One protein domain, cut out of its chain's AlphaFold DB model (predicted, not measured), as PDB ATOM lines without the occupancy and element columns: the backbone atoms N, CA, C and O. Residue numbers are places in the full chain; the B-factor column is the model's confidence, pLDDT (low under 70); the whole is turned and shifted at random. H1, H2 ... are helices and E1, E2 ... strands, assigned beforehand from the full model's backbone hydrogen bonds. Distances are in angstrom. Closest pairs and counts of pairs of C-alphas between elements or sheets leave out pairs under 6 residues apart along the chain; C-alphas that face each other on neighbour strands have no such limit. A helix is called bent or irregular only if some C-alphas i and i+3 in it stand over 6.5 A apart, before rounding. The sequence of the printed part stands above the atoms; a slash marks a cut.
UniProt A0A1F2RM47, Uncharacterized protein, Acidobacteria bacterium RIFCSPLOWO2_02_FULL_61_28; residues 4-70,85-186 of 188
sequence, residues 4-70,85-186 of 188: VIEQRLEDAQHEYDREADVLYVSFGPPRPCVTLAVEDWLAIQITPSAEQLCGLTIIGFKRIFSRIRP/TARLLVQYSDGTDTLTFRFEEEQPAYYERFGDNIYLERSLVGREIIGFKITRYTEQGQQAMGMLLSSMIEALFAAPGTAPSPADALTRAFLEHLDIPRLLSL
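AT A GLANCE: This is residues 4 to 70 and 85 to 186 of the 188 residues of an uncharacterized protein of Acidobacteria bacterium RIFCSPLOWO2_02_FULL_61_28 (UniProt A0A1F2RM47). Two strongly twisted sheets make two walls set at an angle, and the long helix H2 runs between them and packs on both. H3 packs on the larger wall beyond it, H1 sits by the smaller wall, and the tail, residues 181 to 186 with H4, sticks out. The printed part has 169 residues, in the order E1 to E6, H1, E7 to E11, H2, H3, H4, class mixed. The sheets, E1 E7 E8 E11 E10 E9 and E2 E3 E6 E5 E4, are antiparallel. The whole is compact, radius of gyration of the C-alphas 16.1 A, spans 49 by 41 by 31 A.

IN THESE COORDINATES: Find C-alpha 4 at (-29.364, -37.648, 37.995), where E1, residues 4 to 8, begins. Its sheet goes on with E7, 87 to 93, 19.5 A; E8, 98 to 102; E11, 129 to 135, 17.6 A; E10, 118 to 123; and E9, 109 to 115, 18.3 A. The other sheet holds E2, 13 to 17; E3, 22 to 26; E6, 53 to 59, 18.0 A; E5, 42 to 46; and E4, 34 to 39. H1 is 61 to 65. From C-alpha 137 at (-35.663, -50.592, 41.155), H2 runs 27.8 A to residue 157; it is irregular, with C-alphas 139 and 142 8.1 A apart. H3 is 166 to 177, 16.5 A; H4, 181 to 184, ends at (1.476, -49.167, 46.148).

HOW THE PARTS SIT: In the larger sheet look at N 5 and O 90, 2.8 A, between E1 and E7, and at N 99 and O 134, 2.9 A, between E8 and E11. E9 E10 E11 and E4 E5 E6 are meanders, each strand the antiparallel neighbour of the one before; with E8 and E3 before them they make Greek keys, the first strand neighbour of the fourth. For E3 and E6 find N 23 and O 58, 2.8 A. H2 makes two layers with the larger sheet, helix on one face, at a height of 9.1 A; H3 is on the same face, at 9.2 A. The closest C-alphas of H3 and E11, Ile 129 and Ala 173, are 5.7 A apart. H2, with residues 148 to 156, touches H3, about perpendicular at 86 degrees; Ala 155 and Asp 168 have the closest C-alphas, 5.0 A. H2 is on the smaller sheet too: C-alphas 38 and 146, the closest of E4 and H2, are 5.9 A apart. In H1 and H3 every O i to N i+4 pair is within hydrogen-bond range, in H2 15 of 17; H4 is too short for one.

THE WHOLE: C-alphas 19 and 95, the farthest apart, are 48.6 A apart. Residues 71 to 84 are not printed; C-alphas 70 and 85 are 24.2 A apart across that cut. Of the links printed whole, none is long. Mean pLDDT of the printed part is 72.9; 66 residues are under 70, among them 170 to 186, and H4 averages 33.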
ATOM      1  N   VAL A   4     -30.806 -37.433  38.052       66.31
ATOM      2  CA  VAL A   4     -29.364 -37.648  37.995       66.31
ATOM      3  C   VAL A   4     -28.782 -36.948  39.204       66.31
ATOM      4  O   VAL A   4     -29.039 -35.767  39.437       66.31
ATOM      5  N   ILE A   5     -28.028 -37.698  39.984       65.81
ATOM      6  CA  ILE A   5     -27.369 -37.245  41.188       65.81
ATOM      7  C   ILE A   5     -25.884 -37.495  41.005       65.81
ATOM      8  O   ILE A   5     -25.431 -38.632  40.921       65.81
ATOM      9  N   GLU A   6     -25.112 -36.420  40.991       67.69
ATOM     10  CA  GLU A   6     -23.678 -36.524  41.208       67.69
ATOM     11  C   GLU A   6     -23.448 -36.624  42.721       67.69
ATOM     12  O   GLU A   6     -23.638 -35.660  43.466       67.69
ATOM     13  N   GLN A   7     -23.078 -37.809  43.194       67.31
ATOM     14  CA  GLN A   7     -22.587 -37.994  44.544       67.31
ATOM     15  C   GLN A   7     -21.088 -37.720  44.565       67.31
ATOM     16  O   GLN A   7     -20.262 -38.500  44.092       67.31
ATOM     17  N   ARG A   8     -20.748 -36.606  45.200       67.44
ATOM     18  CA  ARG A   8     -19.380 -36.318  45.602       67.44
ATOM     19  C   ARG A   8     -19.182 -36.835  47.012       67.44
ATOM     20  O   ARG A   8     -19.989 -36.553  47.896       67.44
ATOM     21  N   LEU A   9     -18.114 -37.593  47.219       68.75
ATOM     22  CA  LEU A   9     -17.695 -38.031  48.551       68.75
ATOM     23  C   LEU A   9     -16.748 -37.000  49.192       68.75
ATOM     24  O   LEU A   9     -15.987 -37.317  50.107       68.75
ATOM     25  N   GLU A  10     -16.807 -35.755  48.700       65.75
ATOM     26  CA  GLU A  10     -16.171 -34.576  49.280       65.75
ATOM     27  C   GLU A  10     -16.489 -34.508  50.783       65.75
ATOM     28  O   GLU A  10     -17.564 -34.903  51.242       65.75
ATOM     29  N   ASP A  11     -15.504 -34.079  51.570       75.69
ATOM     30  CA  ASP A  11     -15.580 -34.063  53.033       75.69
ATOM     31  C   ASP A  11     -15.800 -35.431  53.696       75.69
ATOM     32  O   ASP A  11     -16.298 -35.491  54.816       75.69
ATOM     33  N   ALA A  12     -15.383 -36.537  53.062       78.50
ATOM     34  CA  ALA A  12     -15.329 -37.836  53.729       78.50
ATOM     35  C   ALA A  12     -14.544 -37.742  55.052       78.50
ATOM     36  O   ALA A  12     -13.358 -37.372  55.074       78.50
ATOM     37  N   GLN A  13     -15.200 -38.074  56.159       83.94
ATOM     38  CA  GLN A  13     -14.602 -38.158  57.490       83.94
ATOM     39  C   GLN A  13     -14.688 -39.590  57.989       83.94
ATOM     40  O   GLN A  13     -15.537 -40.362  57.547       83.94
ATOM     41  N   HIS A  14     -13.788 -39.944  58.896       86.25
ATOM     42  CA  HIS A  14     -13.806 -41.245  59.533       86.25
ATOM     43  C   HIS A  14     -13.490 -41.122  61.012       86.25
ATOM     44  O   HIS A  14     -12.720 -40.256  61.428       86.25
ATOM     45  N   GLU A  15     -14.041 -42.050  61.772       89.69
ATOM     46  CA  GLU A  15     -13.722 -42.270  63.167       89.69
ATOM     47  C   GLU A  15     -13.619 -43.774  63.379       89.69
ATOM     48  O   GLU A  15     -14.525 -44.524  63.021       89.69
ATOM     49  N   TYR A  16     -12.490 -44.226  63.914       88.75
ATOM     50  CA  TYR A  16     -12.297 -45.631  64.237       88.75
ATOM     51  C   TYR A  16     -12.222 -45.800  65.752       88.75
ATOM     52  O   TYR A  16     -11.205 -45.472  66.371       88.75
ATOM     53  N   ASP A  17     -13.297 -46.332  66.330       92.50
ATOM     54  CA  ASP A  17     -13.352 -46.745  67.724       92.50
ATOM     55  C   ASP A  17     -12.604 -48.074  67.876       92.50
ATOM     56  O   ASP A  17     -13.071 -49.147  67.483       92.50
ATOM     57  N   ARG A  18     -11.399 -47.991  68.440       88.75
ATOM     58  CA  ARG A  18     -10.524 -49.149  68.648       88.75
ATOM     59  C   ARG A  18     -10.998 -50.070  69.766       88.75
ATOM     60  O   ARG A  18     -10.609 -51.235  69.755       88.75
ATOM     61  N   GLU A  19     -11.740 -49.548  70.739       92.62
ATOM     62  CA  GLU A  19     -12.225 -50.323  71.879       92.62
ATOM     63  C   GLU A  19     -13.427 -51.168  71.460       92.62
ATOM     64  O   GLU A  19     -13.457 -52.370  71.725       92.62
ATOM     65  N   ALA A  20     -14.360 -50.565  70.719       92.62
ATOM     66  CA  ALA A  20     -15.525 -51.256  70.172       92.62
ATOM     67  C   ALA A  20     -15.234 -52.037  68.873       92.62
ATOM     68  O   ALA A  20     -16.064 -52.836  68.439       92.62
ATOM     69  N   ASP A  21     -14.068 -51.821  68.255       90.69
ATOM     70  CA  ASP A  21     -13.712 -52.313  66.917       90.69
ATOM     71  C   ASP A  21     -14.712 -51.848  65.840       90.69
ATOM     72  O   ASP A  21     -15.166 -52.634  65.014       90.69
ATOM     73  N   VAL A  22     -15.091 -50.565  65.846       90.81
ATOM     74  CA  VAL A  22     -16.094 -50.007  64.919       90.81
ATOM     75  C   VAL A  22     -15.511 -48.857  64.107       90.81
ATOM     76  O   VAL A  22     -15.002 -47.885  64.660       90.81
ATOM     77  N   LEU A  23     -15.601 -48.949  62.780       84.94
ATOM     78  CA  LEU A  23     -15.272 -47.862  61.862       84.94
ATOM     79  C   LEU A  23     -16.544 -47.143  61.418       84.94
ATOM     80  O   LEU A  23     -17.412 -47.737  60.781       84.94
ATOM     81  N   TYR A  24     -16.599 -45.846  61.675       87.88
ATOM     82  CA  TYR A  24     -17.578 -44.923  61.126       87.88
ATOM     83  C   TYR A  24     -16.943 -44.148  59.976       87.88
ATOM     84  O   TYR A  24     -15.838 -43.623  60.110       87.88
ATOM     85  N   VAL A  25     -17.642 -44.049  58.849       83.19
ATOM     86  CA  VAL A  25     -17.281 -43.164  57.739       83.19
ATOM     87  C   VAL A  25     -18.511 -42.348  57.375       83.19
ATOM     88  O   VAL A  25     -19.592 -42.905  57.206       83.19
ATOM     89  N   SER A  26     -18.361 -41.036  57.247       86.31
ATOM     90  CA  SER A  26     -19.438 -40.117  56.868       86.31
ATOM     91  C   SER A  26     -19.062 -39.331  55.621       86.31
ATOM     92  O   SER A  26     -17.893 -38.999  55.431       86.31
ATOM     93  N   PHE A  27     -20.054 -38.985  54.805       82.12
ATOM     94  CA  PHE A  27     -19.886 -38.266  53.546       82.12
ATOM     95  C   PHE A  27     -20.713 -36.980  53.546       82.12
ATOM     96  O   PHE A  27     -21.940 -37.019  53.673       82.12
ATOM     97  N   GLY A  28     -20.035 -35.847  53.356       81.69
ATOM     98  CA  GLY A  28     -20.659 -34.528  53.350       81.69
ATOM     99  C   GLY A  28     -21.186 -34.071  54.723       81.69
ATOM    100  O   GLY A  28     -20.871 -34.663  55.759       81.69
ATOM    101  N   PRO A  29     -21.977 -32.985  54.756       82.62
ATOM    102  CA  PRO A  29     -22.501 -32.421  55.996       82.62
ATOM    103  C   PRO A  29     -23.593 -33.305  56.631       82.62
ATOM    104  O   PRO A  29     -24.294 -34.031  55.916       82.62
ATOM    105  N   PRO A  30     -23.814 -33.197  57.959       84.06
ATOM    106  CA  PRO A  30     -24.899 -33.891  58.647       84.06
ATOM    107  C   PRO A  30     -26.259 -33.622  57.995       84.06
ATOM    108  O   PRO A  30     -26.637 -32.473  57.761       84.06
ATOM    109  N   ARG A  31     -27.011 -34.690  57.716       83.81
ATOM    110  CA  ARG A  31     -28.322 -34.629  57.058       83.81
ATOM    111  C   ARG A  31     -29.196 -35.828  57.444       83.81
ATOM    112  O   ARG A  31     -28.653 -36.833  57.901       83.81
ATOM    113  N   PRO A  32     -30.530 -35.751  57.278       82.56
ATOM    114  CA  PRO A  32     -31.416 -36.874  57.564       82.56
ATOM    115  C   PRO A  32     -31.106 -38.077  56.670       82.56
ATOM    116  O   PRO A  32     -31.172 -37.977  55.443       82.56
ATOM    117  N   CYS A  33     -30.796 -39.213  57.293       80.56
ATOM    118  CA  CYS A  33     -30.487 -40.463  56.606       80.56
ATOM    119  C   CYS A  33     -31.144 -41.637  57.329       80.56
ATOM    120  O   CYS A  33     -31.358 -41.596  58.541       80.56
ATOM    121  N   VAL A  34     -31.453 -42.686  56.576       75.56
ATOM    122  CA  VAL A  34     -31.908 -43.975  57.095       75.56
ATOM    123  C   VAL A  34     -30.745 -44.950  57.093       75.56
ATOM    124  O   VAL A  34     -29.939 -44.966  56.163       75.56
ATOM    125  N   THR A  35     -30.641 -45.745  58.154       78.25
ATOM    126  CA  THR A  35     -29.642 -46.807  58.252       78.25
ATOM    127  C   THR A  35     -30.227 -48.100  57.712       78.25
ATOM    128  O   THR A  35     -31.236 -48.590  58.212       78.25
ATOM    129  N   LEU A  36     -29.564 -48.658  56.709       64.31
ATOM    130  CA  LEU A  36     -29.801 -50.000  56.213       64.31
ATOM    131  C   LEU A  36     -28.761 -50.918  56.852       64.31
ATOM    132  O   LEU A  36     -27.564 -50.756  56.612       64.31
ATOM    133  N   ALA A  37     -29.210 -51.854  57.687       67.12
ATOM    134  CA  ALA A  37     -28.375 -52.971  58.113       67.12
ATOM    135  C   ALA A  37     -28.265 -53.936  56.930       67.12
ATOM    136  O   ALA A  37     -29.266 -54.506  56.500       67.12
ATOM    137  N   VAL A  38     -27.068 -54.029  56.360       57.16
ATOM    138  CA  VAL A  38     -26.785 -54.863  55.187       57.16
ATOM    139  C   VAL A  38     -26.333 -56.241  55.649       57.16
ATOM    140  O   VAL A  38     -26.808 -57.247  55.144       57.16
ATOM    141  N   GLU A  39     -25.467 -56.263  56.658       60.84
ATOM    142  CA  GLU A  39     -24.986 -57.456  57.348       60.84
ATOM    143  C   GLU A  39     -24.920 -57.168  58.852       60.84
ATOM    144  O   GLU A  39     -24.923 -56.005  59.264       60.84
ATOM    145  N   ASP A  40     -24.745 -58.206  59.674       70.50
ATOM    146  CA  ASP A  40     -24.558 -58.086  61.135       70.50
ATOM    147  C   ASP A  40     -23.410 -57.142  61.535       70.50
ATOM    148  O   ASP A  40     -23.322 -56.679  62.673       70.50
ATOM    149  N   TRP A  41     -22.504 -56.870  60.598       71.00
ATOM    150  CA  TRP A  41     -21.324 -56.052  60.802       71.00
ATOM    151  C   TRP A  41     -21.249 -54.820  59.891       71.00
ATOM    152  O   TRP A  41     -20.395 -53.971  60.126       71.00
ATOM    153  N   LEU A  42     -22.120 -54.678  58.884       69.56
ATOM    154  CA  LEU A  42     -22.127 -53.534  57.965       69.56
ATOM    155  C   LEU A  42     -23.485 -52.839  57.981       69.56
ATOM    156  O   LEU A  42     -24.511 -53.417  57.624       69.56
ATOM    157  N   ALA A  43     -23.457 -51.547  58.279       74.81
ATOM    158  CA  ALA A  43     -24.585 -50.657  58.104       74.81
ATOM    159  C   ALA A  43     -24.227 -49.537  57.124       74.81
ATOM    160  O   ALA A  43     -23.125 -48.994  57.159       74.81
ATOM    161  N   ILE A  44     -25.165 -49.175  56.257       72.19
ATOM    162  CA  ILE A  44     -25.016 -48.071  55.307       72.19
ATOM    163  C   ILE A  44     -26.082 -47.029  55.610       72.19
ATOM    164  O   ILE A  44     -27.244 -47.367  55.828       72.19
ATOM    165  N   GLN A  45     -25.704 -45.755  55.633       78.88
ATOM    166  CA  GLN A  45     -26.647 -44.655  55.780       78.88
ATOM    167  C   GLN A  45     -26.913 -44.017  54.417       78.88
ATOM    168  O   GLN A  45     -25.970 -43.602  53.747       78.88
ATOM    169  N   ILE A  46     -28.184 -43.897  54.026       70.88
ATOM    170  CA  ILE A  46     -28.603 -43.256  52.768       70.88
ATOM    171  C   ILE A  46     -29.715 -42.230  52.989       70.88
ATOM    172  O   ILE A  46     -30.454 -42.305  53.972       70.88
ATOM    173  N   THR A  47     -29.875 -41.271  52.076       69.62
ATOM    174  CA  THR A  47     -31.028 -40.360  52.106       69.62
ATOM    175  C   THR A  47     -32.299 -41.050  51.574       69.62
ATOM    176  O   THR A  47     -32.227 -41.753  50.569       69.62
ATOM    177  N   PRO A  48     -33.487 -40.837  52.177       62.31
ATOM    178  CA  PRO A  48     -34.720 -41.517  51.748       62.31
ATOM    179  C   PRO A  48     -35.251 -41.114  50.366       62.31
ATOM    180  O   PRO A  48     -35.993 -41.867  49.751       62.31
ATOM    181  N   SER A  49     -34.956 -39.896  49.912       54.72
ATOM    182  CA  SER A  49     -35.570 -39.302  48.716       54.72
ATOM    183  C   SER A  49     -34.700 -39.373  47.463       54.72
ATOM    184  O   SER A  49     -35.205 -39.180  46.362       54.72
ATOM    185  N   ALA A  50     -33.396 -39.573  47.642       61.34
ATOM    186  CA  ALA A  50     -32.391 -39.444  46.592       61.34
ATOM    187  C   ALA A  50     -31.317 -40.545  46.680       61.34
ATOM    188  O   ALA A  50     -30.404 -40.568  45.863       61.34
ATOM    189  N   GLU A  51     -31.400 -41.409  47.702       60.72
ATOM    190  CA  GLU A  51     -30.525 -42.569  47.930       60.72
ATOM    191  C   GLU A  51     -29.037 -42.238  47.890       60.72
ATOM    192  O   GLU A  51     -28.183 -43.050  47.543       60.72
ATOM    193  N   GLN A  52     -28.713 -41.013  48.291       68.38
ATOM    194  CA  GLN A  52     -27.338 -40.569  48.402       68.38
ATOM    195  C   GLN A  52     -26.703 -41.216  49.621       68.38
ATOM    196  O   GLN A  52     -27.265 -41.150  50.716       68.38
ATOM    197  N   LEU A  53     -25.492 -41.740  49.456       71.06
ATOM    198  CA  LEU A  53     -24.686 -42.246  50.559       71.06
ATOM    199  C   LEU A  53     -24.413 -41.114  51.564       71.06
ATOM    200  O   LEU A  53     -23.896 -40.053  51.216       71.06
ATOM    201  N   CYS A  54     -24.788 -41.314  52.814       81.25
ATOM    202  CA  CYS A  54     -24.475 -40.418  53.922       81.25
ATOM    203  C   CYS A  54     -23.292 -40.919  54.739       81.25
ATOM    204  O   CYS A  54     -22.572 -40.125  55.333       81.25
ATOM    205  N   GLY A  55     -23.111 -42.233  54.785       79.00
ATOM    206  CA  GLY A  55     -22.063 -42.860  55.562       79.00
ATOM    207  C   GLY A  55     -22.132 -44.373  55.488       79.00
ATOM    208  O   GLY A  55     -23.022 -44.951  54.856       79.00
ATOM    209  N   LEU A  56     -21.178 -44.998  56.158       81.44
ATOM    210  CA  LEU A  56     -21.171 -46.417  56.452       81.44
ATOM    211  C   LEU A  56     -20.597 -46.657  57.849       81.44
ATOM    212  O   LEU A  56     -19.803 -45.876  58.378       81.44
ATOM    213  N   THR A  57     -21.017 -47.753  58.458       83.38
ATOM    214  CA  THR A  57     -20.554 -48.218  59.760       83.38
ATOM    215  C   THR A  57     -20.162 -49.675  59.639       83.38
ATOM    216  O   THR A  57     -20.954 -50.498  59.189       83.38
ATOM    217  N   ILE A  58     -18.938 -49.988  60.046       77.81
ATOM    218  CA  ILE A  58     -18.362 -51.326  59.992       77.81
ATOM    219  C   ILE A  58     -18.012 -51.760  61.413       77.81
ATOM    220  O   ILE A  58     -17.069 -51.244  62.003       77.81
ATOM    221  N   ILE A  59     -18.746 -52.728  61.945       85.62
ATOM    222  CA  ILE A  59     -18.521 -53.347  63.251       85.62
ATOM    223  C   ILE A  59     -17.536 -54.509  63.092       85.62
ATOM    224  O   ILE A  59     -17.627 -55.303  62.166       85.62
ATOM    225  N   GLY A  60     -16.587 -54.654  64.007       82.56
ATOM    226  CA  GLY A  60     -15.510 -55.632  63.898       82.56
ATOM    227  C   GLY A  60     -14.468 -55.286  62.827       82.56
ATOM    228  O   GLY A  60     -13.888 -56.207  62.257       82.56
ATOM    229  N   PHE A  61     -14.254 -54.007  62.500       80.62
ATOM    230  CA  PHE A  61     -13.429 -53.567  61.364       80.62
ATOM    231  C   PHE A  61     -12.027 -54.201  61.348       80.62
ATOM    232  O   PHE A  61     -11.635 -54.842  60.371       80.62
ATOM    233  N   LYS A  62     -11.267 -54.109  62.437       81.50
ATOM    234  CA  LYS A  62      -9.969 -54.771  62.571       81.50
ATOM    235  C   LYS A  62     -10.114 -56.274  62.471       81.50
ATOM    236  O   LYS A  62      -9.362 -56.890  61.718       81.50
ATOM    237  N   ARG A  63     -11.033 -56.889  63.218       79.44
ATOM    238  CA  ARG A  63     -11.216 -58.351  63.207       79.44
ATOM    239  C   ARG A  63     -11.457 -58.884  61.795       79.44
ATOM    240  O   ARG A  63     -10.913 -59.922  61.428       79.44
ATOM    241  N   ILE A  64     -12.261 -58.155  61.036       67.44
ATOM    242  CA  ILE A  64     -12.695 -58.472  59.685       67.44
ATOM    243  C   ILE A  64     -11.534 -58.261  58.705       67.44
ATOM    244  O   ILE A  64     -11.110 -59.195  58.026       67.44
ATOM    245  N   PHE A  65     -10.934 -57.072  58.689       67.69
ATOM    246  CA  PHE A  65     -10.015 -56.687  57.620       67.69
ATOM    247  C   PHE A  65      -8.530 -56.949  57.896       67.69
ATOM    248  O   PHE A  65      -7.760 -57.059  56.944       67.69
ATOM    249  N   SER A  66      -8.101 -57.120  59.150       65.69
ATOM    250  CA  SER A  66      -6.677 -57.342  59.482       65.69
ATOM    251  C   SER A  66      -6.083 -58.613  58.869       65.69
ATOM    252  O   SER A  66      -4.875 -58.677  58.652       65.69
ATOM    253  N   ARG A  67      -6.915 -59.614  58.554       60.28
ATOM    254  CA  ARG A  67      -6.486 -60.858  57.892       60.28
ATOM    255  C   ARG A  67      -6.168 -60.671  56.411       60.28
ATOM    256  O   ARG A  67      -5.333 -61.389  55.877       60.28
ATOM    257  N   ILE A  68      -6.847 -59.728  55.769       56.09
ATOM    258  CA  ILE A  68      -6.743 -59.474  54.328       56.09
ATOM    259  C   ILE A  68      -5.750 -58.338  54.082       56.09
ATOM    260  O   ILE A  68      -4.979 -58.372  53.127       56.09
ATOM    261  N   ARG A  69      -5.770 -57.324  54.955       60.12
ATOM    262  CA  ARG A  69      -4.991 -56.087  54.870       60.12
ATOM    263  C   ARG A  69      -4.539 -55.659  56.270       60.12
ATOM    264  O   ARG A  69      -5.210 -54.853  56.914       60.12
ATOM    265  N   PRO A  70      -3.402 -56.183  56.757       65.62
ATOM    266  CA  PRO A  70      -2.880 -55.825  58.074       65.62
ATOM    267  C   PRO A  70      -2.562 -54.326  58.189       65.62
ATOM    268  O   PRO A  70      -2.685 -53.753  59.266       65.62
ATOM    269  N   THR A  85     -11.946 -37.618  46.594       65.31
ATOM    270  CA  THR A  85     -11.754 -37.363  45.160       65.31
ATOM    271  C   THR A  85     -12.643 -38.234  44.275       65.31
ATOM    272  O   THR A  85     -12.765 -37.955  43.084       65.31
ATOM    273  N   ALA A  86     -13.293 -39.252  44.850       64.81
ATOM    274  CA  ALA A  86     -14.191 -40.133  44.124       64.81
ATOM    275  C   ALA A  86     -15.490 -39.403  43.755       64.81
ATOM    276  O   ALA A  86     -16.105 -38.706  44.572       64.81
ATOM    277  N   ARG A  87     -15.920 -39.599  42.507       66.94
ATOM    278  CA  ARG A  87     -17.206 -39.134  41.991       66.94
ATOM    279  C   ARG A  87     -18.050 -40.349  41.660       66.94
ATOM    280  O   ARG A  87     -17.609 -41.231  40.939       66.94
ATOM    281  N   LEU A  88     -19.257 -40.392  42.196       72.31
ATOM    282  CA  LEU A  88     -20.214 -41.453  41.935       72.31
ATOM    283  C   LEU A  88     -21.427 -40.823  41.257       72.31
ATOM    284  O   LEU A  88     -22.143 -40.030  41.861       72.31
ATOM    285  N   LEU A  89     -21.657 -41.146  39.993       73.25
ATOM    286  CA  LEU A  89     -22.863 -40.752  39.284       73.25
ATOM    287  C   LEU A  89     -23.959 -41.774  39.577       73.25
ATOM    288  O   LEU A  89     -23.825 -42.946  39.236       73.25
ATOM    289  N   VAL A  90     -25.045 -41.315  40.190       76.50
ATOM    290  CA  VAL A  90     -26.238 -42.113  40.462       76.50
ATOM    291  C   VAL A  90     -27.371 -41.578  39.598       76.50
ATOM    292  O   VAL A  90     -27.771 -40.424  39.725       76.50
ATOM    293  N   GLN A  91     -27.896 -42.394  38.695       76.88
ATOM    294  CA  GLN A  91     -28.962 -42.001  37.780       76.88
ATOM    295  C   GLN A  91     -30.133 -42.960  37.890       76.88
ATOM    296  O   GLN A  91     -29.966 -44.164  37.740       76.88
ATOM    297  N   TYR A  92     -31.331 -42.419  38.059       78.19
ATOM    298  CA  TYR A  92     -32.564 -43.186  38.027       78.19
ATOM    299  C   TYR A  92     -33.429 -42.786  36.828       78.19
ATOM    300  O   TYR A  92     -33.640 -41.601  36.552       78.19
ATOM    301  N   SER A  93     -33.936 -43.789  36.114       83.12
ATOM    302  CA  SER A  93     -34.803 -43.654  34.944       83.12
ATOM    303  C   SER A  93     -36.149 -44.321  35.199       83.12
ATOM    304  O   SER A  93     -36.234 -45.546  35.233       83.12
ATOM    305  N   ASP A  94     -37.213 -43.521  35.282       79.69
ATOM    306  CA  ASP A  94     -38.581 -44.032  35.442       79.69
ATOM    307  C   ASP A  94     -39.070 -44.858  34.256       79.69
ATOM    308  O   ASP A  94     -39.771 -45.848  34.435       79.69
ATOM    309  N   GLY A  95     -38.717 -44.456  33.030       85.19
ATOM    310  CA  GLY A  95     -39.213 -45.126  31.823       85.19
ATOM    311  C   GLY A  95     -38.764 -46.585  31.733       85.19
ATOM    312  O   GLY A  95     -39.413 -47.392  31.074       85.19
ATOM    313  N   THR A  96     -37.660 -46.915  32.404       87.38
ATOM    314  CA  THR A  96     -37.080 -48.260  32.447       87.38
ATOM    315  C   THR A  96     -37.053 -48.849  33.856       87.38
ATOM    316  O   THR A  96     -36.531 -49.949  34.020       87.38
ATOM    317  N   ASP A  97     -37.557 -48.124  34.860       86.00
ATOM    318  CA  ASP A  97     -37.411 -48.420  36.291       86.00
ATOM    319  C   ASP A  97     -35.995 -48.926  36.633       86.00
ATOM    320  O   ASP A  97     -35.779 -50.086  36.994       86.00
ATOM    321  N   THR A  98     -34.985 -48.096  36.366       85.31
ATOM    322  CA  THR A  98     -33.569 -48.488  36.467       85.31
ATOM    323  C   THR A  98     -32.763 -47.462  37.243       85.31
ATOM    324  O   THR A  98     -32.762 -46.291  36.868       85.31
ATOM    325  N   LEU A  99     -32.030 -47.919  38.260       81.94
ATOM    326  CA  LEU A  99     -31.020 -47.152  38.988       81.94
ATOM    327  C   LEU A  99     -29.623 -47.561  38.504       81.94
ATOM    328  O   LEU A  99     -29.296 -48.742  38.500       81.94
ATOM    329  N   THR A 100     -28.794 -46.606  38.111       83.75
ATOM    330  CA  THR A 100     -27.436 -46.814  37.599       83.75
ATOM    331  C   THR A 100     -26.444 -46.090  38.496       83.75
ATOM    332  O   THR A 100     -26.643 -44.920  38.803       83.75
ATOM    333  N   PHE A 101     -25.365 -46.769  38.861       80.44
ATOM    334  CA  PHE A 101     -24.208 -46.238  39.569       80.44
ATOM    335  C   PHE A 101     -22.996 -46.298  38.646       80.44
ATOM    336  O   PHE A 101     -22.700 -47.363  38.108       80.44
ATOM    337  N   ARG A 102     -22.275 -45.192  38.480       78.81
ATOM    338  CA  ARG A 102     -21.051 -45.133  37.673       78.81
ATOM    339  C   ARG A 102     -19.971 -44.337  38.390       78.81
ATOM    340  O   ARG A 102     -20.262 -43.310  38.994       78.81
ATOM    341  N   PHE A 103     -18.735 -44.809  38.328       70.56
ATOM    342  CA  PHE A 103     -17.611 -44.218  39.054       70.56
ATOM    343  C   PHE A 103     -16.775 -43.220  38.226       70.56
ATOM    344  O   PHE A 103     -16.034 -42.422  38.791       70.56
ATOM    345  N   GLU A 104     -16.889 -43.237  36.895       66.38
ATOM    346  CA  GLU A 104     -16.172 -42.333  35.979       66.38
ATOM    347  C   GLU A 104     -17.074 -41.832  34.831       66.38
ATOM    348  O   GLU A 104     -18.243 -42.216  34.725       66.38
ATOM    349  N   GLU A 105     -16.543 -40.935  33.989       57.72
ATOM    350  CA  GLU A 105     -17.229 -40.359  32.820       57.72
ATOM    351  C   GLU A 105     -17.689 -41.416  31.799       57.72
ATOM    352  O   GLU A 105     -17.245 -42.563  31.805       57.72
ATOM    353  N   GLU A 106     -18.608 -41.024  30.910       60.38
ATOM    354  CA  GLU A 106     -19.160 -41.894  29.868       60.38
ATOM    355  C   GLU A 106     -18.075 -42.462  28.948       60.38
ATOM    356  O   GLU A 106     -17.521 -41.774  28.092       60.38
ATOM    357  N   GLN A 107     -17.822 -43.760  29.098       67.12
ATOM    358  CA  GLN A 107     -16.970 -44.544  28.215       67.12
ATOM    359  C   GLN A 107     -17.801 -45.643  27.539       67.12
ATOM    360  O   GLN A 107     -18.814 -46.080  28.096       67.12
ATOM    361  N   PRO A 108     -17.402 -46.124  26.346       73.69
ATOM    362  CA  PRO A 108     -18.057 -47.258  25.713       73.69
ATOM    363  C   PRO A 108     -18.037 -48.465  26.655       73.69
ATOM    364  O   PRO A 108     -16.972 -48.890  27.102       73.69
ATOM    365  N   ALA A 109     -19.212 -49.019  26.939       82.94
ATOM    366  CA  ALA A 109     -19.375 -50.070  27.932       82.94
ATOM    367  C   ALA A 109     -20.375 -51.137  27.483       82.94
ATOM    368  O   ALA A 109     -21.200 -50.917  26.592       82.94
ATOM    369  N   TYR A 110     -20.312 -52.301  28.123       86.00
ATOM    370  CA  TYR A 110     -21.323 -53.347  28.006       86.00
ATOM    371  C   TYR A 110     -21.781 -53.807  29.388       86.00
ATOM    372  O   TYR A 110     -21.070 -53.655  30.382       86.00
ATOM    373  N   TYR A 111     -22.985 -54.376  29.438       88.06
ATOM    374  CA  TYR A 111     -23.564 -54.889  30.674       88.06
ATOM    375  C   TYR A 111     -23.396 -56.403  30.771       88.06
ATOM    376  O   TYR A 111     -23.826 -57.144  29.886       88.06
ATOM    377  N   GLU A 112     -22.818 -56.857  31.877       88.69
ATOM    378  CA  GLU A 112     -22.751 -58.262  32.273       88.69
ATOM    379  C   GLU A 112     -23.779 -58.515  33.383       88.69
ATOM    380  O   GLU A 112     -23.877 -57.735  34.330       88.69
ATOM    381  N   ARG A 113     -24.568 -59.592  33.291       90.06
ATOM    382  CA  ARG A 113     -25.509 -59.946  34.365       90.06
ATOM    383  C   ARG A 113     -24.729 -60.420  35.593       90.06
ATOM    384  O   ARG A 113     -23.951 -61.360  35.493       90.06
ATOM    385  N   PHE A 114     -24.994 -59.798  36.737       84.69
ATOM    386  CA  PHE A 114     -24.422 -60.171  38.031       84.69
ATOM    387  C   PHE A 114     -25.343 -61.104  38.812       84.69
ATOM    388  O   PHE A 114     -24.928 -62.138  39.323       84.69
ATOM    389  N   GLY A 115     -26.615 -60.722  38.873       85.25
ATOM    390  CA  GLY A 115     -27.642 -61.376  39.664       85.25
ATOM    391  C   GLY A 115     -29.021 -61.021  39.131       85.25
ATOM    392  O   GLY A 115     -29.165 -60.505  38.015       85.25
ATOM    393  N   ASP A 116     -30.052 -61.310  39.912       87.81
ATOM    394  CA  ASP A 116     -31.410 -60.937  39.538       87.81
ATOM    395  C   ASP A 116     -31.570 -59.425  39.592       87.81
ATOM    396  O   ASP A 116     -31.360 -58.796  40.623       87.81
ATOM    397  N   ASN A 117     -31.905 -58.851  38.437       89.69
ATOM    398  CA  ASN A 117     -32.032 -57.414  38.223       89.69
ATOM    399  C   ASN A 117     -30.753 -56.592  38.457       89.69
ATOM    400  O   ASN A 117     -30.837 -55.371  38.444       89.69
ATOM    401  N   ILE A 118     -29.580 -57.218  38.611       88.94
ATOM    402  CA  ILE A 118     -28.295 -56.533  38.816       88.94
ATOM    403  C   ILE A 118     -27.390 -56.787  37.612       88.94
ATOM    404  O   ILE A 118     -27.152 -57.936  37.223       88.94
ATOM    405  N   TYR A 119     -26.837 -55.715  37.053       90.19
ATOM    406  CA  TYR A 119     -25.929 -55.771  35.913       90.19
ATOM    407  C   TYR A 119     -24.684 -54.936  36.184       90.19
ATOM    408  O   TYR A 119     -24.801 -53.763  36.521       90.19
ATOM    409  N   LEU A 120     -23.503 -55.516  35.992       87.75
ATOM    410  CA  LEU A 120     -22.239 -54.789  36.057       87.75
ATOM    411  C   LEU A 120     -21.999 -54.074  34.734       87.75
ATOM    412  O   LEU A 120     -22.188 -54.660  33.669       87.75
ATOM    413  N   GLU A 121     -21.564 -52.825  34.802       86.81
ATOM    414  CA  GLU A 121     -21.105 -52.061  33.651       86.81
ATOM    415  C   GLU A 121     -19.592 -52.229  33.522       86.81
ATOM    416  O   GLU A 121     -18.836 -51.872  34.428       86.81
ATOM    417  N   ARG A 122     -19.149 -52.792  32.399       82.81
ATOM    418  CA  ARG A 122     -17.730 -52.991  32.101       82.81
ATOM    419  C   ARG A 122     -17.281 -52.098  30.970       82.81
ATOM    420  O   ARG A 122     -17.965 -51.999  29.950       82.81
ATOM    421  N   SER A 123     -16.098 -51.523  31.138       81.62
ATOM    422  CA  SER A 123     -15.418 -50.785  30.083       81.62
ATOM    423  C   SER A 123     -15.142 -51.710  28.886       81.62
ATOM    424  O   SER A 123     -14.854 -52.903  29.021       81.62
ATOM    425  N   LEU A 124     -15.313 -51.178  27.672       79.31
ATOM    426  CA  LEU A 124     -14.893 -51.847  26.435       79.31
ATOM    427  C   LEU A 124     -13.398 -51.636  26.155       79.31
ATOM    428  O   LEU A 124     -12.824 -52.365  25.347       79.31
ATOM    429  N   VAL A 125     -12.783 -50.639  26.795       76.38
ATOM    430  CA  VAL A 125     -11.388 -50.228  26.576       76.38
ATOM    431  C   VAL A 125     -10.444 -50.948  27.543       76.38
ATOM    432  O   VAL A 125      -9.358 -51.370  27.147       76.38
ATOM    433  N   GLY A 126     -10.884 -51.162  28.780       64.62
ATOM    434  CA  GLY A 126     -10.202 -51.943  29.805       64.62
ATOM    435  C   GLY A 126     -11.198 -52.882  30.487       64.62
ATOM    436  O   GLY A 126     -12.401 -52.660  30.469       64.62
ATOM    437  N   ARG A 127     -10.748 -54.026  31.009       62.50
ATOM    438  CA  ARG A 127     -11.662 -55.052  31.562       62.50
ATOM    439  C   ARG A 127     -12.235 -54.683  32.941       62.50
ATOM    440  O   ARG A 127     -12.868 -55.531  33.579       62.50
ATOM    441  N   GLU A 128     -11.998 -53.463  33.409       73.69
ATOM    442  CA  GLU A 128     -12.519 -52.940  34.664       73.69
ATOM    443  C   GLU A 128     -14.046 -52.789  34.673       73.69
ATOM    444  O   GLU A 128     -14.713 -52.620  33.646       73.69
ATOM    445  N   ILE A 129     -14.600 -52.880  35.879       77.56
ATOM    446  CA  ILE A 129     -15.985 -52.513  36.154       77.56
ATOM    447  C   ILE A 129     -15.996 -51.018  36.437       77.56
ATOM    448  O   ILE A 129     -15.284 -50.559  37.320       77.56
ATOM    449  N   ILE A 130     -16.810 -50.279  35.693       79.81
ATOM    450  CA  ILE A 130     -16.925 -48.816  35.794       79.81
ATOM    451  C   ILE A 130     -18.250 -48.380  36.424       79.81
ATOM    452  O   ILE A 130     -18.472 -47.194  36.670       79.81
ATOM    453  N   GLY A 131     -19.133 -49.337  36.701       82.19
ATOM    454  CA  GLY A 131     -20.433 -49.086  37.293       82.19
ATOM    455  C   GLY A 131     -21.273 -50.348  37.430       82.19
ATOM    456  O   GLY A 131     -20.832 -51.463  37.148       82.19
ATOM    457  N   PHE A 132     -22.517 -50.172  37.844       86.69
ATOM    458  CA  PHE A 132     -23.542 -51.203  37.828       86.69
ATOM    459  C   PHE A 132     -24.919 -50.558  37.686       86.69
ATOM    460  O   PHE A 132     -25.095 -49.366  37.918       86.69
ATOM    461  N   LYS A 133     -25.923 -51.346  37.322       89.06
ATOM    462  CA  LYS A 133     -27.318 -50.918  37.353       89.06
ATOM    463  C   LYS A 133     -28.215 -51.973  37.967       89.06
ATOM    464  O   LYS A 133     -27.950 -53.172  37.857       89.06
ATOM    465  N   ILE A 134     -29.297 -51.494  38.555       85.75
ATOM    466  CA  ILE A 134     -30.376 -52.273  39.128       85.75
ATOM    467  C   ILE A 134     -31.651 -51.954  38.348       85.75
ATOM    468  O   ILE A 134     -32.053 -50.796  38.264       85.75
ATOM    469  N   THR A 135     -32.276 -52.967  37.756       91.00
ATOM    470  CA  THR A 135     -33.573 -52.846  37.069       91.00
ATOM    471  C   THR A 135     -34.724 -53.178  38.013       91.00
ATOM    472  O   THR A 135     -34.516 -53.826  39.033       91.00
ATOM    473  N   ARG A 136     -35.954 -52.781  37.666       90.31
ATOM    474  CA  ARG A 136     -37.128 -52.938  38.547       90.31
ATOM    475  C   ARG A 136     -36.867 -52.341  39.933       90.31
ATOM    476  O   ARG A 136     -37.158 -52.961  40.960       90.31
ATOM    477  N   TYR A 137     -36.212 -51.183  39.947       81.75
ATOM    478  CA  TYR A 137     -35.663 -50.592  41.155       81.75
ATOM    479  C   TYR A 137     -36.752 -50.306  42.195       81.75
ATOM    480  O   TYR A 137     -36.585 -50.635  43.367       81.75
ATOM    481  N   THR A 138     -37.905 -49.793  41.765       78.06
ATOM    482  CA  THR A 138     -39.019 -49.482  42.675       78.06
ATOM    483  C   THR A 138     -39.577 -50.695  43.423       78.06
ATOM    484  O   THR A 138     -40.089 -50.545  44.531       78.06
ATOM    485  N   GLU A 139     -39.473 -51.898  42.854       82.38
ATOM    486  CA  GLU A 139     -40.009 -53.128  43.445       82.38
ATOM    487  C   GLU A 139     -38.938 -53.946  44.173       82.38
ATOM    488  O   GLU A 139     -39.205 -54.526  45.224       82.38
ATOM    489  N   GLN A 140     -37.729 -54.022  43.610       81.06
ATOM    490  CA  GLN A 140     -36.688 -54.957  44.054       81.06
ATOM    491  C   GLN A 140     -35.353 -54.281  44.375       81.06
ATOM    492  O   GLN A 140     -34.390 -54.962  44.723       81.06
ATOM    493  N   GLY A 141     -35.284 -52.950  44.302       70.19
ATOM    494  CA  GLY A 141     -34.059 -52.172  44.463       70.19
ATOM    495  C   GLY A 141     -33.333 -52.435  45.775       70.19
ATOM    496  O   GLY A 141     -32.136 -52.710  45.774       70.19
ATOM    497  N   GLN A 142     -34.071 -52.448  46.885       68.44
ATOM    498  CA  GLN A 142     -33.504 -52.706  48.209       68.44
ATOM    499  C   GLN A 142     -32.906 -54.117  48.319       68.44
ATOM    500  O   GLN A 142     -31.801 -54.281  48.832       68.44
ATOM    501  N   GLN A 143     -33.609 -55.133  47.812       72.69
ATOM    502  CA  GLN A 143     -33.123 -56.514  47.820       72.69
ATOM    503  C   GLN A 143     -31.895 -56.674  46.915       72.69
ATOM    504  O   GLN A 143     -30.918 -57.310  47.307       72.69
ATOM    505  N   ALA A 144     -31.936 -56.087  45.719       73.75
ATOM    506  CA  ALA A 144     -30.841 -56.123  44.762       73.75
ATOM    507  C   ALA A 144     -29.584 -55.423  45.306       73.75
ATOM    508  O   ALA A 144     -28.481 -55.950  45.183       73.75
ATOM    509  N   MET A 145     -29.748 -54.274  45.967       70.44
ATOM    510  CA  MET A 145     -28.650 -53.574  46.634       70.44
ATOM    511  C   MET A 145     -28.068 -54.405  47.783       70.44
ATOM    512  O   MET A 145     -26.852 -54.541  47.879       70.44
ATOM    513  N   GLY A 146     -28.924 -55.013  48.614       63.75
ATOM    514  CA  GLY A 146     -28.493 -55.934  49.669       63.75
ATOM    515  C   GLY A 146     -27.649 -57.082  49.113       63.75
ATOM    516  O   GLY A 146     -26.520 -57.270  49.546       63.75
ATOM    517  N   MET A 147     -28.142 -57.773  48.079       73.75
ATOM    518  CA  MET A 147     -27.415 -58.860  47.411       73.75
ATOM    519  C   MET A 147     -26.058 -58.403  46.866       73.75
ATOM    520  O   MET A 147     -25.058 -59.084  47.077       73.75
ATOM    521  N   LEU A 148     -26.009 -57.256  46.179       72.88
ATOM    522  CA  LEU A 148     -24.768 -56.717  45.619       72.88
ATOM    523  C   LEU A 148     -23.716 -56.486  46.711       72.88
ATOM    524  O   LEU A 148     -22.563 -56.886  46.552       72.88
ATOM    525  N   LEU A 149     -24.121 -55.896  47.833       67.19
ATOM    526  CA  LEU A 149     -23.231 -55.621  48.956       67.19
ATOM    527  C   LEU A 149     -22.799 -56.901  49.677       67.19
ATOM    528  O   LEU A 149     -21.606 -57.060  49.929       67.19
ATOM    529  N   SER A 150     -23.718 -57.835  49.944       65.38
ATOM    530  CA  SER A 150     -23.389 -59.146  50.519       65.38
ATOM    531  C   SER A 150     -22.397 -59.911  49.640       65.38
ATOM    532  O   SER A 150     -21.421 -60.461  50.142       65.38
ATOM    533  N   SER A 151     -22.552 -59.882  48.312       73.31
ATOM    534  CA  SER A 151     -21.588 -60.509  47.403       73.31
ATOM    535  C   SER A 151     -20.216 -59.823  47.423       73.31
ATOM    536  O   SER A 151     -19.192 -60.504  47.383       73.31
ATOM    537  N   MET A 152     -20.161 -58.488  47.504       66.94
ATOM    538  CA  MET A 152     -18.884 -57.774  47.660       66.94
ATOM    539  C   MET A 152     -18.193 -58.134  48.982       66.94
ATOM    540  O   MET A 152     -16.976 -58.291  49.050       66.94
ATOM    541  N   ILE A 153     -18.984 -58.301  50.036       59.59
ATOM    542  CA  ILE A 153     -18.541 -58.760  51.349       59.59
ATOM    543  C   ILE A 153     -17.960 -60.169  51.269       59.59
ATOM    544  O   ILE A 153     -16.828 -60.379  51.697       59.59
ATOM    545  N   GLU A 154     -18.682 -61.128  50.695       66.38
ATOM    546  CA  GLU A 154     -18.191 -62.498  50.522       66.38
ATOM    547  C   GLU A 154     -16.870 -62.527  49.748       66.38
ATOM    548  O   GLU A 154     -15.935 -63.217  50.157       66.38
ATOM    549  N   ALA A 155     -16.759 -61.720  48.688       67.69
ATOM    550  CA  ALA A 155     -15.533 -61.580  47.910       67.69
ATOM    551  C   ALA A 155     -14.359 -61.038  48.744       67.69
ATOM    552  O   ALA A 155     -13.240 -61.540  48.640       67.69
ATOM    553  N   LEU A 156     -14.594 -60.065  49.633       60.94
ATOM    554  CA  LEU A 156     -13.557 -59.564  50.546       60.94
ATOM    555  C   LEU A 156     -13.001 -60.671  51.452       60.94
ATOM    556  O   LEU A 156     -11.794 -60.701  51.685       60.94
ATOM    557  N   PHE A 157     -13.852 -61.575  51.949       59.97
ATOM    558  CA  PHE A 157     -13.473 -62.619  52.917       59.97
ATOM    559  C   PHE A 157     -13.239 -63.999  52.306       59.97
ATOM    560  O   PHE A 157     -13.023 -64.960  53.053       59.97
ATOM    561  N   ALA A 158     -13.261 -64.115  50.980       61.22
ATOM    562  CA  ALA A 158     -13.014 -65.372  50.296       61.22
ATOM    563  C   ALA A 158     -11.653 -65.961  50.712       61.22
ATOM    564  O   ALA A 158     -10.649 -65.257  50.858       61.22
ATOM    565  N   ALA A 159     -11.610 -67.279  50.924       59.78
ATOM    566  CA  ALA A 159     -10.385 -67.950  51.343       59.78
ATOM    567  C   ALA A 159      -9.278 -67.796  50.275       59.78
ATOM    568  O   ALA A 159      -9.583 -67.778  49.075       59.78
ATOM    569  N   PRO A 160      -7.990 -67.742  50.665       56.50
ATOM    570  CA  PRO A 160      -6.892 -67.708  49.705       56.50
ATOM    571  C   PRO A 160      -6.985 -68.865  48.700       56.50
ATOM    572  O   PRO A 160      -7.131 -70.020  49.095       56.50
ATOM    573  N   GLY A 161      -6.897 -68.557  47.402       63.16
ATOM    574  CA  GLY A 161      -7.020 -69.547  46.324       63.16
ATOM    575  C   GLY A 161      -8.444 -69.771  45.801       63.16
ATOM    576  O   GLY A 161      -8.622 -70.572  44.884       63.16
ATOM    577  N   THR A 162      -9.444 -69.056  46.328       69.38
ATOM    578  CA  THR A 162     -10.785 -69.003  45.723       69.38
ATOM    579  C   THR A 162     -10.695 -68.376  44.330       69.38
ATOM    580  O   THR A 162      -9.981 -67.391  44.128       69.38
ATOM    581  N   ALA A 163     -11.376 -68.971  43.349       71.75
ATOM    582  CA  ALA A 163     -11.394 -68.437  41.991       71.75
ATOM    583  C   ALA A 163     -12.082 -67.058  41.966       71.75
ATOM    584  O   ALA A 163     -13.116 -66.901  42.616       71.75
ATOM    585  N   PRO A 164     -11.554 -66.077  41.211       72.00
ATOM    586  CA  PRO A 164     -12.139 -64.744  41.150       72.00
ATOM    587  C   PRO A 164     -13.540 -64.783  40.530       72.00
ATOM    588  O   PRO A 164     -13.739 -65.293  39.426       72.00
ATOM    589  N   SER A 165     -14.499 -64.211  41.245       76.75
ATOM    590  CA  SER A 165     -15.892 -64.022  40.862       76.75
ATOM    591  C   SER A 165     -16.133 -62.611  40.297       76.75
ATOM    592  O   SER A 165     -15.308 -61.704  40.464       76.75
ATOM    593  N   PRO A 166     -17.288 -62.359  39.656       74.69
ATOM    594  CA  PRO A 166     -17.704 -61.000  39.311       74.69
ATOM    595  C   PRO A 166     -17.758 -60.061  40.526       74.69
ATOM    596  O   PRO A 166     -17.489 -58.867  40.388       74.69
ATOM    597  N   ALA A 167     -18.047 -60.595  41.717       73.25
ATOM    598  CA  ALA A 167     -18.092 -59.825  42.953       73.25
ATOM    599  C   ALA A 167     -16.693 -59.389  43.403       73.25
ATOM    600  O   ALA A 167     -16.543 -58.275  43.896       73.25
ATOM    601  N   ASP A 168     -15.652 -60.191  43.149       72.44
ATOM    602  CA  ASP A 168     -14.254 -59.800  43.385       72.44
ATOM    603  C   ASP A 168     -13.845 -58.622  42.510       72.44
ATOM    604  O   ASP A 168     -13.180 -57.696  42.970       72.44
ATOM    605  N   ALA A 169     -14.258 -58.639  41.242       70.06
ATOM    606  CA  ALA A 169     -13.983 -57.546  40.325       70.06
ATOM    607  C   ALA A 169     -14.752 -56.276  40.723       70.06
ATOM    608  O   ALA A 169     -14.174 -55.195  40.677       70.06
ATOM    609  N   LEU A 170     -16.021 -56.391  41.134       68.69
ATOM    610  CA  LEU A 170     -16.829 -55.251  41.585       68.69
ATOM    611  C   LEU A 170     -16.280 -54.664  42.887       68.69
ATOM    612  O   LEU A 170     -16.121 -53.454  43.004       68.69
ATOM    613  N   THR A 171     -15.938 -55.526  43.841       66.69
ATOM    614  CA  THR A 171     -15.265 -55.154  45.089       66.69
ATOM    615  C   THR A 171     -13.968 -54.433  44.790       66.69
ATOM    616  O   THR A 171     -13.713 -53.369  45.341       66.69
ATOM    617  N   ARG A 172     -13.153 -54.981  43.887       65.38
ATOM    618  CA  ARG A 172     -11.899 -54.361  43.482       65.38
ATOM    619  C   ARG A 172     -12.129 -53.016  42.808       65.38
ATOM    620  O   ARG A 172     -11.490 -52.078  43.237       65.38
ATOM    621  N   ALA A 173     -13.036 -52.903  41.844       65.00
ATOM    622  CA  ALA A 173     -13.356 -51.637  41.185       65.00
ATOM    623  C   ALA A 173     -13.845 -50.583  42.187       65.00
ATOM    624  O   ALA A 173     -13.374 -49.449  42.182       65.00
ATOM    625  N   PHE A 174     -14.711 -50.981  43.123       65.75
ATOM    626  CA  PHE A 174     -15.132 -50.123  44.222       65.75
ATOM    627  C   PHE A 174     -13.920 -49.655  45.035       65.75
ATOM    628  O   PHE A 174     -13.722 -48.455  45.172       65.75
ATOM    629  N   LEU A 175     -13.063 -50.580  45.489       58.91
ATOM    630  CA  LEU A 175     -11.824 -50.300  46.225       58.91
ATOM    631  C   LEU A 175     -10.770 -49.514  45.410       58.91
ATOM    632  O   LEU A 175      -9.980 -48.771  45.987       58.91
ATOM    633  N   GLU A 176     -10.711 -49.678  44.093       57.78
ATOM    634  CA  GLU A 176      -9.803 -48.990  43.163       57.78
ATOM    635  C   GLU A 176     -10.257 -47.560  42.901       57.78
ATOM    636  O   GLU A 176      -9.414 -46.681  42.779       57.78
ATOM    637  N   HIS A 177     -11.558 -47.282  42.938       54.41
ATOM    638  CA  HIS A 177     -12.060 -45.911  43.018       54.41
ATOM    639  C   HIS A 177     -11.906 -45.299  44.421       54.41
ATOM    640  O   HIS A 177     -11.971 -44.080  44.564       54.41
ATOM    641  N   LEU A 178     -11.580 -46.107  45.441       50.09
ATOM    642  CA  LEU A 178     -10.938 -45.635  46.684       50.09
ATOM    643  C   LEU A 178      -9.404 -45.452  46.528       50.09
ATOM    644  O   LEU A 178      -8.720 -45.110  47.491       50.09
ATOM    645  N   ASP A 179      -8.869 -45.668  45.321       46.19
ATOM    646  CA  ASP A 179      -7.491 -45.477  44.837       46.19
ATOM    647  C   ASP A 179      -6.389 -46.216  45.625       46.19
ATOM    648  O   ASP A 179      -5.388 -45.650  46.067       46.19
ATOM    649  N   ILE A 180      -6.541 -47.530  45.798       39.78
ATOM    650  CA  ILE A 180      -5.538 -48.399  46.449       39.78
ATOM    651  C   ILE A 180      -4.262 -48.645  45.604       39.78
ATOM    652  O   ILE A 180      -3.175 -48.642  46.188       39.78
ATOM    653  N   PRO A 181      -4.310 -48.845  44.270       36.75
ATOM    654  CA  PRO A 181      -3.112 -49.163  43.477       36.75
ATOM    655  C   PRO A 181      -2.083 -48.027  43.401       36.75
ATOM    656  O   PRO A 181      -0.881 -48.287  43.452       36.75
ATOM    657  N   ARG A 182      -2.524 -46.762  43.358       35.88
ATOM    658  CA  ARG A 182      -1.634 -45.588  43.297       35.88
ATOM    659  C   ARG A 182      -0.825 -45.375  44.583       35.88
ATOM    660  O   ARG A 182       0.207 -44.715  44.549       35.88
ATOM    661  N   LEU A 183      -1.255 -45.959  45.706       29.08
ATOM    662  CA  LEU A 183      -0.479 -45.986  46.957       29.08
ATOM    663  C   LEU A 183       0.660 -46.994  46.919       29.08
ATOM    664  O   LEU A 183       1.743 -46.720  47.423       29.08
ATOM    665  N   LEU A 184       0.447 -48.138  46.270       29.92
ATOM    666  CA  LEU A 184       1.476 -49.167  46.148       29.92
ATOM    667  C   LEU A 184       2.626 -48.718  45.235       29.92
ATOM    668  O   LEU A 184       3.758 -49.134  45.449       29.92
ATOM    669  N   SER A 185       2.370 -47.822  44.275       31.39
ATOM    670  CA  SER A 185       3.416 -47.201  43.447       31.39
ATOM    671  C   SER A 185       4.156 -46.037  44.116       31.39
ATOM    672  O   SER A 185       5.190 -45.622  43.609       31.39
ATOM    673  N   LEU A 186       3.626 -45.484  45.212       28.62
ATOM    674  CA  LEU A 186       4.276 -44.424  46.000       28.62
ATOM    675  C   LEU A 186       5.063 -44.984  47.199       28.62
ATOM    676  O   LEU A 186       5.787 -44.241  47.855       28.62
TER     677      LEU A 186